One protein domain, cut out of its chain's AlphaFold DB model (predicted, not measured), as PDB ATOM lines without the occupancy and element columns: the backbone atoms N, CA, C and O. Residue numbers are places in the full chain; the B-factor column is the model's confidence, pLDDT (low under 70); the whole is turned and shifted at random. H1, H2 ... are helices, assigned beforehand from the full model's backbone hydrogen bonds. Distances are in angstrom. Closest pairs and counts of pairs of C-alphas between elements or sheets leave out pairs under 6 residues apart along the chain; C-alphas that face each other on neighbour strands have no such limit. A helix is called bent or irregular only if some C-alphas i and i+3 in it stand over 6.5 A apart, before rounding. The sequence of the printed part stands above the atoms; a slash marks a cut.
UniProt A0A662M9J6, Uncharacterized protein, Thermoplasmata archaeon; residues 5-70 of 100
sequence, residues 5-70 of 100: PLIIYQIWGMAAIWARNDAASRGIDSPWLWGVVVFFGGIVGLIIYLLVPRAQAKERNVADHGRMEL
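Overview. This is residues 5 to 70 of the 100 residues of an uncharacterized protein of Thermoplasmata archaeon (UniProt A0A662M9J6). A long helix, H1, and the first arm of a bent helix, H2a, form a helical hairpin; the chain then folds back sharply into the second arm, H2b, which packs on H2a, and H3 follows as an arm whose end, residues 61 to 70, sticks out free. The printed part has 66 residues with three named helices, H1, H2 and H3 in that order, and no named strand; its class is all helix. It is loose, with a radius of gyration of the C-alphas of 14.5 A, and spans 55 by 17 by 12 A, the arm adding much of the length.

Along the chain. H1, residues 5 to 25, runs 30.4 A from C-alpha 5 at (89.201, 109.137, 121.608). H2, residues 31 to 51, was assigned as one helix by its hydrogen bonds but is bent: C-alphas 40 and 43 are 9.2 A apart. Its arms are H2a, residues 31 to 40, and H2b, residues 43 to 51. H3, residues 53 to 68, runs 23.1 A to C-alpha 68 at (97.852, 139.259, 162.923).

Arrangement. H1 and H2a touch as a hairpin, opposite ways at a shallow tilt of 24 degrees; their closest C-alphas, of Ala 16 and Gly 35, are 4.3 A apart. H2a and H2b touch, closest at the C-alphas of Val 38 and Gly 45, 4.3 A apart. They run opposite ways at a shallow tilt of 34 degrees, only just short of steep. H1 and H2b are close but not clearly touching, with the closest C-alphas, of Ala 19 and Tyr 49, 7.7 A apart. H2b and H3 meet only through their link. H3 is apart from H2a, and only just apart from H1, at 8.5 A between closest C-alphas. Every O i to N i+4 pair is within hydrogen-bond range in H1 and H2b; in H2a 5 of 6 are, in H3 11 of 12.

Size, cuts and confidence. The C-alphas of Pro 5 and Leu 70, the two farthest apart, are 55.4 A apart. Without residues 61 to 70 the body spans 39 by 18 by 12 A. The printed part has no cut, and the links H1 to H2 and H2 to H3 are tight. Mean pLDDT of the printed part is 76.8; residues 27, 29 and 53 to 70 are under 70.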
ATOM      1  N   PRO A   5      89.820 108.416 120.492       77.56
ATOM      2  CA  PRO A   5      89.201 109.137 121.608       77.56
ATOM      3  C   PRO A   5      89.654 108.659 122.997       77.56
ATOM      4  O   PRO A   5      89.699 109.462 123.924       77.56
ATOM      5  N   LEU A   6      90.034 107.389 123.170       81.94
ATOM      6  CA  LEU A   6      90.432 106.858 124.483       81.94
ATOM      7  C   LEU A   6      91.760 107.444 124.972       81.94
ATOM      8  O   LEU A   6      91.937 107.657 126.168       81.94
ATOM      9  N   ILE A   7      92.676 107.729 124.045       86.19
ATOM     10  CA  ILE A   7      93.973 108.340 124.359       86.19
ATOM     11  C   ILE A   7      93.758 109.761 124.888       86.19
ATOM     12  O   ILE A   7      94.342 110.144 125.899       86.19
ATOM     13  N   ILE A   8      92.865 110.517 124.249       84.69
ATOM     14  CA  ILE A   8      92.519 111.881 124.663       84.69
ATOM     15  C   ILE A   8      91.885 111.878 126.058       84.69
ATOM     16  O   ILE A   8      92.297 112.664 126.908       84.69
ATOM     17  N   TYR A   9      90.947 110.965 126.335       86.06
ATOM     18  CA  TYR A   9      90.344 110.851 127.667       86.06
ATOM     19  C   TYR A   9      91.353 110.456 128.754       86.06
ATOM     20  O   TYR A   9      91.285 110.992 129.857       86.06
ATOM     21  N   GLN A  10      92.313 109.576 128.452       88.00
ATOM     22  CA  GLN A  10      93.400 109.231 129.379       88.00
ATOM     23  C   GLN A  10      94.290 110.435 129.706       88.00
ATOM     24  O   GLN A  10      94.586 110.685 130.875       88.00
ATOM     25  N   ILE A  11      94.676 111.217 128.692       88.81
ATOM     26  CA  ILE A  11      95.472 112.439 128.880       88.81
ATOM     27  C   ILE A  11      94.709 113.445 129.751       88.81
ATOM     28  O   ILE A  11      95.272 113.985 130.702       88.81
ATOM     29  N   TRP A  12      93.416 113.654 129.483       87.56
ATOM     30  CA  TRP A  12      92.565 114.540 130.287       87.56
ATOM     31  C   TRP A  12      92.360 114.043 131.719       87.56
ATOM     32  O   TRP A  12      92.395 114.845 132.653       87.56
ATOM     33  N   GLY A  13      92.212 112.732 131.914       89.12
ATOM     34  CA  GLY A  13      92.150 112.119 133.240       89.12
ATOM     35  C   GLY A  13      93.428 112.363 134.045       89.12
ATOM     36  O   GLY A  13      93.363 112.807 135.191       89.12
ATOM     37  N   MET A  14      94.598 112.163 133.430       89.50
ATOM     38  CA  MET A  14      95.887 112.479 134.053       89.50
ATOM     39  C   MET A  14      96.038 113.975 134.357       89.50
ATOM     40  O   MET A  14      96.488 114.324 135.448       89.50
ATOM     41  N   ALA A  15      95.623 114.858 133.444       88.06
ATOM     42  CA  ALA A  15      95.672 116.306 133.651       88.06
ATOM     43  C   ALA A  15      94.785 116.760 134.824       88.06
ATOM     44  O   ALA A  15      95.203 117.596 135.624       88.06
ATOM     45  N   ALA A  16      93.594 116.177 134.976       87.75
ATOM     46  CA  ALA A  16      92.696 116.459 136.094       87.75
ATOM     47  C   ALA A  16      93.273 115.988 137.442       87.75
ATOM     48  O   ALA A  16      93.209 116.716 138.437       87.75
ATOM     49  N   ILE A  17      93.882 114.795 137.477       89.31
ATOM     50  CA  ILE A  17      94.571 114.274 138.671       89.31
ATOM     51  C   ILE A  17      95.765 115.163 139.029       89.31
ATOM     52  O   ILE A  17      95.960 115.495 140.199       89.31
ATOM     53  N   TRP A  18      96.541 115.584 138.029       91.06
ATOM     54  CA  TRP A  18      97.650 116.513 138.213       91.06
ATOM     55  C   TRP A  18      97.175 117.850 138.791       91.06
ATOM     56  O   TRP A  18      97.709 118.282 139.809       91.06
ATOM     57  N   ALA A  19      96.135 118.457 138.214       86.94
ATOM     58  CA  ALA A  19      95.596 119.734 138.679       86.94
ATOM     59  C   ALA A  19      95.085 119.647 140.125       86.94
ATOM     60  O   ALA A  19      95.316 120.547 140.926       86.94
ATOM     61  N   ARG A  20      94.453 118.526 140.497       86.50
ATOM     62  CA  ARG A  20      94.059 118.256 141.886       86.50
ATOM     63  C   ARG A  20      95.269 118.182 142.820       86.50
ATOM     64  O   ARG A  20      95.242 118.781 143.894       86.50
ATOM     65  N   ASN A  21      96.300 117.426 142.450       85.50
ATOM     66  CA  ASN A  21      97.488 117.251 143.288       85.50
ATOM     67  C   ASN A  21      98.287 118.558 143.421       85.50
ATOM     68  O   ASN A  21      98.779 118.858 144.507       85.50
ATOM     69  N   ASP A  22      98.371 119.353 142.353       85.81
ATOM     70  CA  ASP A  22      98.989 120.684 142.356       85.81
ATOM     71  C   ASP A  22      98.170 121.688 143.190       85.81
ATOM     72  O   ASP A  22      98.733 122.471 143.951       85.81
ATOM     73  N   ALA A  23      96.836 121.629 143.151       82.94
ATOM     74  CA  ALA A  23      95.996 122.447 144.027       82.94
ATOM     75  C   ALA A  23      96.158 122.064 145.510       82.94
ATOM     76  O   ALA A  23      96.197 122.938 146.378       82.94
ATOM     77  N   ALA A  24      96.286 120.764 145.797       80.75
ATOM     78  CA  ALA A  24      96.512 120.252 147.146       80.75
ATOM     79  C   ALA A  24      97.892 120.650 147.694       80.75
ATOM     80  O   ALA A  24      97.983 121.061 148.850       80.75
ATOM     81  N   SER A  25      98.951 120.592 146.878       78.06
ATOM     82  CA  SER A  25     100.299 121.014 147.293       78.06
ATOM     83  C   SER A  25     100.397 122.521 147.546       78.06
ATOM     84  O   SER A  25     101.189 122.958 148.377       78.06
ATOM     85  N   ARG A  26      99.552 123.318 146.881       72.06
ATOM     86  CA  ARG A  26      99.423 124.771 147.087       72.06
ATOM     87  C   ARG A  26      98.501 125.151 148.248       72.06
ATOM     88  O   ARG A  26      98.323 126.338 148.512       72.06
ATOM     89  N   GLY A  27      97.899 124.167 148.918       69.38
ATOM     90  CA  GLY A  27      96.988 124.382 150.040       69.38
ATOM     91  C   GLY A  27      95.701 125.116 149.667       69.38
ATOM     92  O   GLY A  27      95.103 125.720 150.549       69.38
ATOM     93  N   ILE A  28      95.283 125.108 148.394       74.31
ATOM     94  CA  ILE A  28      94.055 125.781 147.946       74.31
ATOM     95  C   ILE A  28      92.844 125.026 148.511       74.31
ATOM     96  O   ILE A  28      92.751 123.803 148.385       74.31
ATOM     97  N   ASP A  29      91.901 125.756 149.109       67.12
ATOM     98  CA  ASP A  29      90.664 125.176 149.631       67.12
ATOM     99  C   ASP A  29      89.897 124.552 148.460       67.12
ATOM    100  O   ASP A  29      89.715 125.180 147.418       67.12
ATOM    101  N   SER A  30      89.465 123.300 148.611       78.62
ATOM    102  CA  SER A  30      88.809 122.473 147.580       78.62
ATOM    103  C   SER A  30      89.666 122.041 146.357       78.62
ATOM    104  O   SER A  30      89.325 122.323 145.207       78.62
ATOM    105  N   PRO A  31      90.714 121.208 146.545       80.38
ATOM    106  CA  PRO A  31      91.532 120.668 145.443       80.38
ATOM    107  C   PRO A  31      90.746 119.855 144.402       80.38
ATOM    108  O   PRO A  31      91.108 119.784 143.230       80.38
ATOM    109  N   TRP A  32      89.652 119.222 144.831       83.50
ATOM    110  CA  TRP A  32      88.783 118.428 143.964       83.50
ATOM    111  C   TRP A  32      88.050 119.271 142.917       83.50
ATOM    112  O   TRP A  32      87.852 118.805 141.797       83.50
ATOM    113  N   LEU A  33      87.687 120.508 143.263       85.19
ATOM    114  CA  LEU A  33      86.952 121.416 142.381       85.19
ATOM    115  C   LEU A  33      87.796 121.764 141.149       85.19
ATOM    116  O   LEU A  33      87.308 121.717 140.023       85.19
ATOM    117  N   TRP A  34      89.093 121.987 141.357       86.31
ATOM    118  CA  TRP A  34      90.049 122.250 140.284       86.31
ATOM    119  C   TRP A  34      90.224 121.072 139.325       86.31
ATOM    120  O   TRP A  34      90.248 121.279 138.113       86.31
ATOM    121  N   GLY A  35      90.258 119.837 139.833       85.81
ATOM    122  CA  GLY A  35      90.296 118.644 138.979       85.81
ATOM    123  C   GLY A  35      89.057 118.521 138.083       85.81
ATOM    124  O   GLY A  35      89.182 118.243 136.892       85.81
ATOM    125  N   VAL A  36      87.864 118.790 138.628       88.19
ATOM    126  CA  VAL A  36      86.595 118.757 137.877       88.19
ATOM    127  C   VAL A  36      86.550 119.855 136.809       88.19
ATOM    128  O   VAL A  36      86.188 119.581 135.666       88.19
ATOM    129  N   VAL A  37      86.971 121.078 137.146       87.19
ATOM    130  CA  VAL A  37      87.020 122.207 136.203       87.19
ATOM    131  C   VAL A  37      87.953 121.914 135.028       87.19
ATOM    132  O   VAL A  37      87.593 122.183 133.886       87.19
ATOM    133  N   VAL A  38      89.125 121.328 135.281       88.31
ATOM    134  CA  VAL A  38      90.073 120.950 134.222       88.31
ATOM    135  C   VAL A  38      89.520 119.808 133.368       88.31
ATOM    136  O   VAL A  38      89.618 119.868 132.147       88.31
ATOM    137  N   PHE A  39      88.883 118.805 133.976       87.25
ATOM    138  CA  PHE A  39      88.321 117.667 133.245       87.25
ATOM    139  C   PHE A  39      87.182 118.066 132.292       87.25
ATOM    140  O   PHE A  39      87.195 117.674 131.128       87.25
ATOM    141  N   PHE A  40      86.212 118.863 132.757       87.50
ATOM    142  CA  PHE A  40      85.062 119.281 131.938       87.50
ATOM    143  C   PHE A  40      85.340 120.517 131.081       87.50
ATOM    144  O   PHE A  40      84.804 120.642 129.983       87.50
ATOM    145  N   GLY A  41      86.173 121.436 131.566       85.50
ATOM    146  CA  GLY A  41      86.546 122.645 130.835       85.50
ATOM    147  C   GLY A  41      87.598 122.400 129.755       85.50
ATOM    148  O   GLY A  41      87.859 123.292 128.946       85.50
ATOM    149  N   GLY A  42      88.230 121.224 129.738       86.62
ATOM    150  CA  GLY A  42      89.284 120.919 128.788       86.62
ATOM    151  C   GLY A  42      90.402 121.966 128.849       86.62
ATOM    152  O   GLY A  42      90.818 122.414 129.923       86.62
ATOM    153  N   ILE A  43      90.902 122.374 127.677       85.88
ATOM    154  CA  ILE A  43      91.994 123.359 127.567       85.88
ATOM    155  C   ILE A  43      91.608 124.671 128.255       85.88
ATOM    156  O   ILE A  43      92.437 125.278 128.926       85.88
ATOM    157  N   VAL A  44      90.342 125.084 128.146       88.50
ATOM    158  CA  VAL A  44      89.841 126.311 128.778       88.50
ATOM    159  C   VAL A  44      89.893 126.190 130.302       88.50
ATOM    160  O   VAL A  44      90.391 127.093 130.968       88.50
ATOM    161  N   GLY A  45      89.462 125.053 130.853       86.50
ATOM    162  CA  GLY A  45      89.551 124.768 132.288       86.50
ATOM    163  C   GLY A  45      90.991 124.778 132.802       86.50
ATOM    164  O   GLY A  45      91.263 125.336 133.863       86.50
ATOM    165  N   LEU A  46      91.930 124.240 132.017       86.62
ATOM    166  CA  LEU A  46      93.361 124.273 132.327       86.62
ATOM    167  C   LEU A  46      93.931 125.700 132.297       86.62
ATOM    168  O   LEU A  46      94.697 126.078 133.179       86.62
ATOM    169  N   ILE A  47      93.536 126.518 131.321       87.38
ATOM    170  CA  ILE A  47      93.948 127.926 131.242       87.38
ATOM    171  C   ILE A  47      93.428 128.703 132.458       87.38
ATOM    172  O   ILE A  47      94.195 129.419 133.101       87.38
ATOM    173  N   ILE A  48      92.154 128.518 132.821       86.56
ATOM    174  CA  ILE A  48      91.558 129.125 134.020       86.56
ATOM    175  C   ILE A  48      92.317 128.670 135.275       86.56
ATOM    176  O   ILE A  48      92.692 129.508 136.097       86.56
ATOM    177  N   TYR A  49      92.610 127.369 135.389       83.12
ATOM    178  CA  TYR A  49      93.416 126.817 136.479       83.12
ATOM    179  C   TYR A  49      94.798 127.459 136.572       83.12
ATOM    180  O   TYR A  49      95.304 127.606 137.669       83.12
ATOM    181  N   LEU A  50      95.436 127.853 135.471       82.56
ATOM    182  CA  LEU A  50      96.762 128.480 135.521       82.56
ATOM    183  C   LEU A  50      96.708 129.974 135.879       82.56
ATOM    184  O   LEU A  50      97.652 130.501 136.473       82.56
ATOM    185  N   LEU A  51      95.610 130.658 135.549       83.25
ATOM    186  CA  LEU A  51      95.422 132.091 135.807       83.25
ATOM    187  C   LEU A  51      95.015 132.386 137.259       83.25
ATOM    188  O   LEU A  51      95.554 133.300 137.886       83.25
ATOM    189  N   VAL A  52      94.088 131.606 137.818       77.12
ATOM    190  CA  VAL A  52      93.484 131.874 139.138       77.12
ATOM    191  C   VAL A  52      94.414 131.674 140.355       77.12
ATOM    192  O   VAL A  52      94.285 132.443 141.311       77.12
ATOM    193  N   PRO A  53      95.391 130.744 140.388       65.44
ATOM    194  CA  PRO A  53      96.260 130.532 141.547       65.44
ATOM    195  C   PRO A  53      97.044 131.781 141.955       65.44
ATOM    196  O   PRO A  53      97.381 131.941 143.126       65.44
ATOM    197  N   ARG A  54      97.299 132.700 141.012       57.38
ATOM    198  CA  ARG A  54      97.914 134.006 141.295       57.38
ATOM    199  C   ARG A  54      97.017 134.896 142.162       57.38
ATOM    200  O   ARG A  54      97.533 135.630 142.999       57.38
ATOM    201  N   ALA A  55      95.699 134.817 141.988       57.69
ATOM    202  CA  ALA A  55      94.727 135.564 142.782       57.69
ATOM    203  C   ALA A  55      94.565 134.963 144.190       57.69
ATOM    204  O   ALA A  55      94.649 135.683 145.181       57.69
ATOM    205  N   GLN A  56      94.453 133.636 144.285       60.84
ATOM    206  CA  GLN A  56      94.244 132.924 145.554       60.84
ATOM    207  C   GLN A  56      95.447 133.034 146.507       60.84
ATOM    208  O   GLN A  56      95.282 133.238 147.709       60.84
ATOM    209  N   ALA A  57      96.677 132.962 145.979       59.06
ATOM    210  CA  ALA A  57      97.878 133.192 146.782       59.06
ATOM    211  C   ALA A  57      97.897 134.611 147.375       59.06
ATOM    212  O   ALA A  57      98.261 134.795 148.534       59.06
ATOM    213  N   LYS A  58      97.466 135.621 146.611       55.78
ATOM    214  CA  LYS A  58      97.395 137.010 147.080       55.78
ATOM    215  C   LYS A  58      96.366 137.178 148.201       55.78
ATOM    216  O   LYS A  58      96.672 137.811 149.204       55.78
ATOM    217  N   GLU A  59      95.185 136.581 148.065       60.38
ATOM    218  CA  GLU A  59      94.121 136.653 149.077       60.38
ATOM    219  C   GLU A  59      94.498 135.958 150.390       60.38
ATOM    220  O   GLU A  59      94.244 136.513 151.457       60.38
ATOM    221  N   ARG A  60      95.174 134.801 150.339       59.59
ATOM    222  CA  ARG A  60      95.670 134.128 151.554       59.59
ATOM    223  C   ARG A  60      96.673 134.968 152.330       59.59
ATOM    224  O   ARG A  60      96.535 135.076 153.541       59.59
ATOM    225  N   ASN A  61      97.630 135.594 151.644       57.69
ATOM    226  CA  ASN A  61      98.585 136.489 152.303       57.69
ATOM    227  C   ASN A  61      97.869 137.674 152.977       57.69
ATOM    228  O   ASN A  61      98.214 138.056 154.088       57.69
ATOM    229  N   VAL A  62      96.824 138.227 152.353       59.72
ATOM    230  CA  VAL A  62      96.045 139.332 152.941       59.72
ATOM    231  C   VAL A  62      95.196 138.868 154.132       59.72
ATOM    232  O   VAL A  62      95.135 139.561 155.145       59.72
ATOM    233  N   ALA A  63      94.561 137.696 154.045       59.41
ATOM    234  CA  ALA A  63      93.762 137.137 155.135       59.41
ATOM    235  C   ALA A  63      94.615 136.720 156.348       59.41
ATOM    236  O   ALA A  63      94.151 136.824 157.483       59.41
ATOM    237  N   ASP A  64      95.847 136.267 156.115       56.00
ATOM    238  CA  ASP A  64      96.800 135.918 157.171       56.00
ATOM    239  C   ASP A  64      97.323 137.173 157.892       56.00
ATOM    240  O   ASP A  64      97.277 137.255 159.119       56.00
ATOM    241  N   HIS A  65      97.664 138.231 157.145       57.50
ATOM    242  CA  HIS A  65      98.017 139.525 157.740       57.50
ATOM    243  C   HIS A  65      96.849 140.195 158.480       57.50
ATOM    244  O   HIS A  65      97.056 140.789 159.536       57.50
ATOM    245  N   GLY A  66      95.608 140.047 158.005       51.50
ATOM    246  CA  GLY A  66      94.424 140.593 158.680       51.50
ATOM    247  C   GLY A  66      94.109 139.943 160.035       51.50
ATOM    248  O   GLY A  66      93.440 140.556 160.865       51.50
ATOM    249  N   ARG A  67      94.596 138.719 160.290       50.72
ATOM    250  CA  ARG A  67      94.456 138.047 161.595       50.72
ATOM    251  C   ARG A  67      95.592 138.357 162.567       50.72
ATOM    252  O   ARG A  67      95.393 138.210 163.772       50.72
ATOM    253  N   MET A  68      96.743 138.811 162.075       49.62
ATOM    254  CA  MET A  68      97.852 139.259 162.923       49.62
ATOM    255  C   MET A  68      97.523 140.591 163.626       49.62
ATOM    256  O   MET A  68      97.884 140.780 164.785       49.62
ATOM    257  N   GLU A  69      96.763 141.470 162.966       52.66
ATOM    258  CA  GLU A  69      96.451 142.827 163.445       52.66
ATOM    259  C   GLU A  69      95.500 142.873 164.663       52.66
ATOM    260  O   GLU A  69      95.328 143.920 165.283       52.66
ATOM    261  N   LEU A  70      94.878 141.745 165.040       55.41
ATOM    262  CA  LEU A  70      94.030 141.648 166.237       55.41
ATOM    263  C   LEU A  70      94.769 141.117 167.471       55.41
ATOM    264  O   LEU A  70      94.140 140.866 168.501       55.41
TER     265      LEU A  70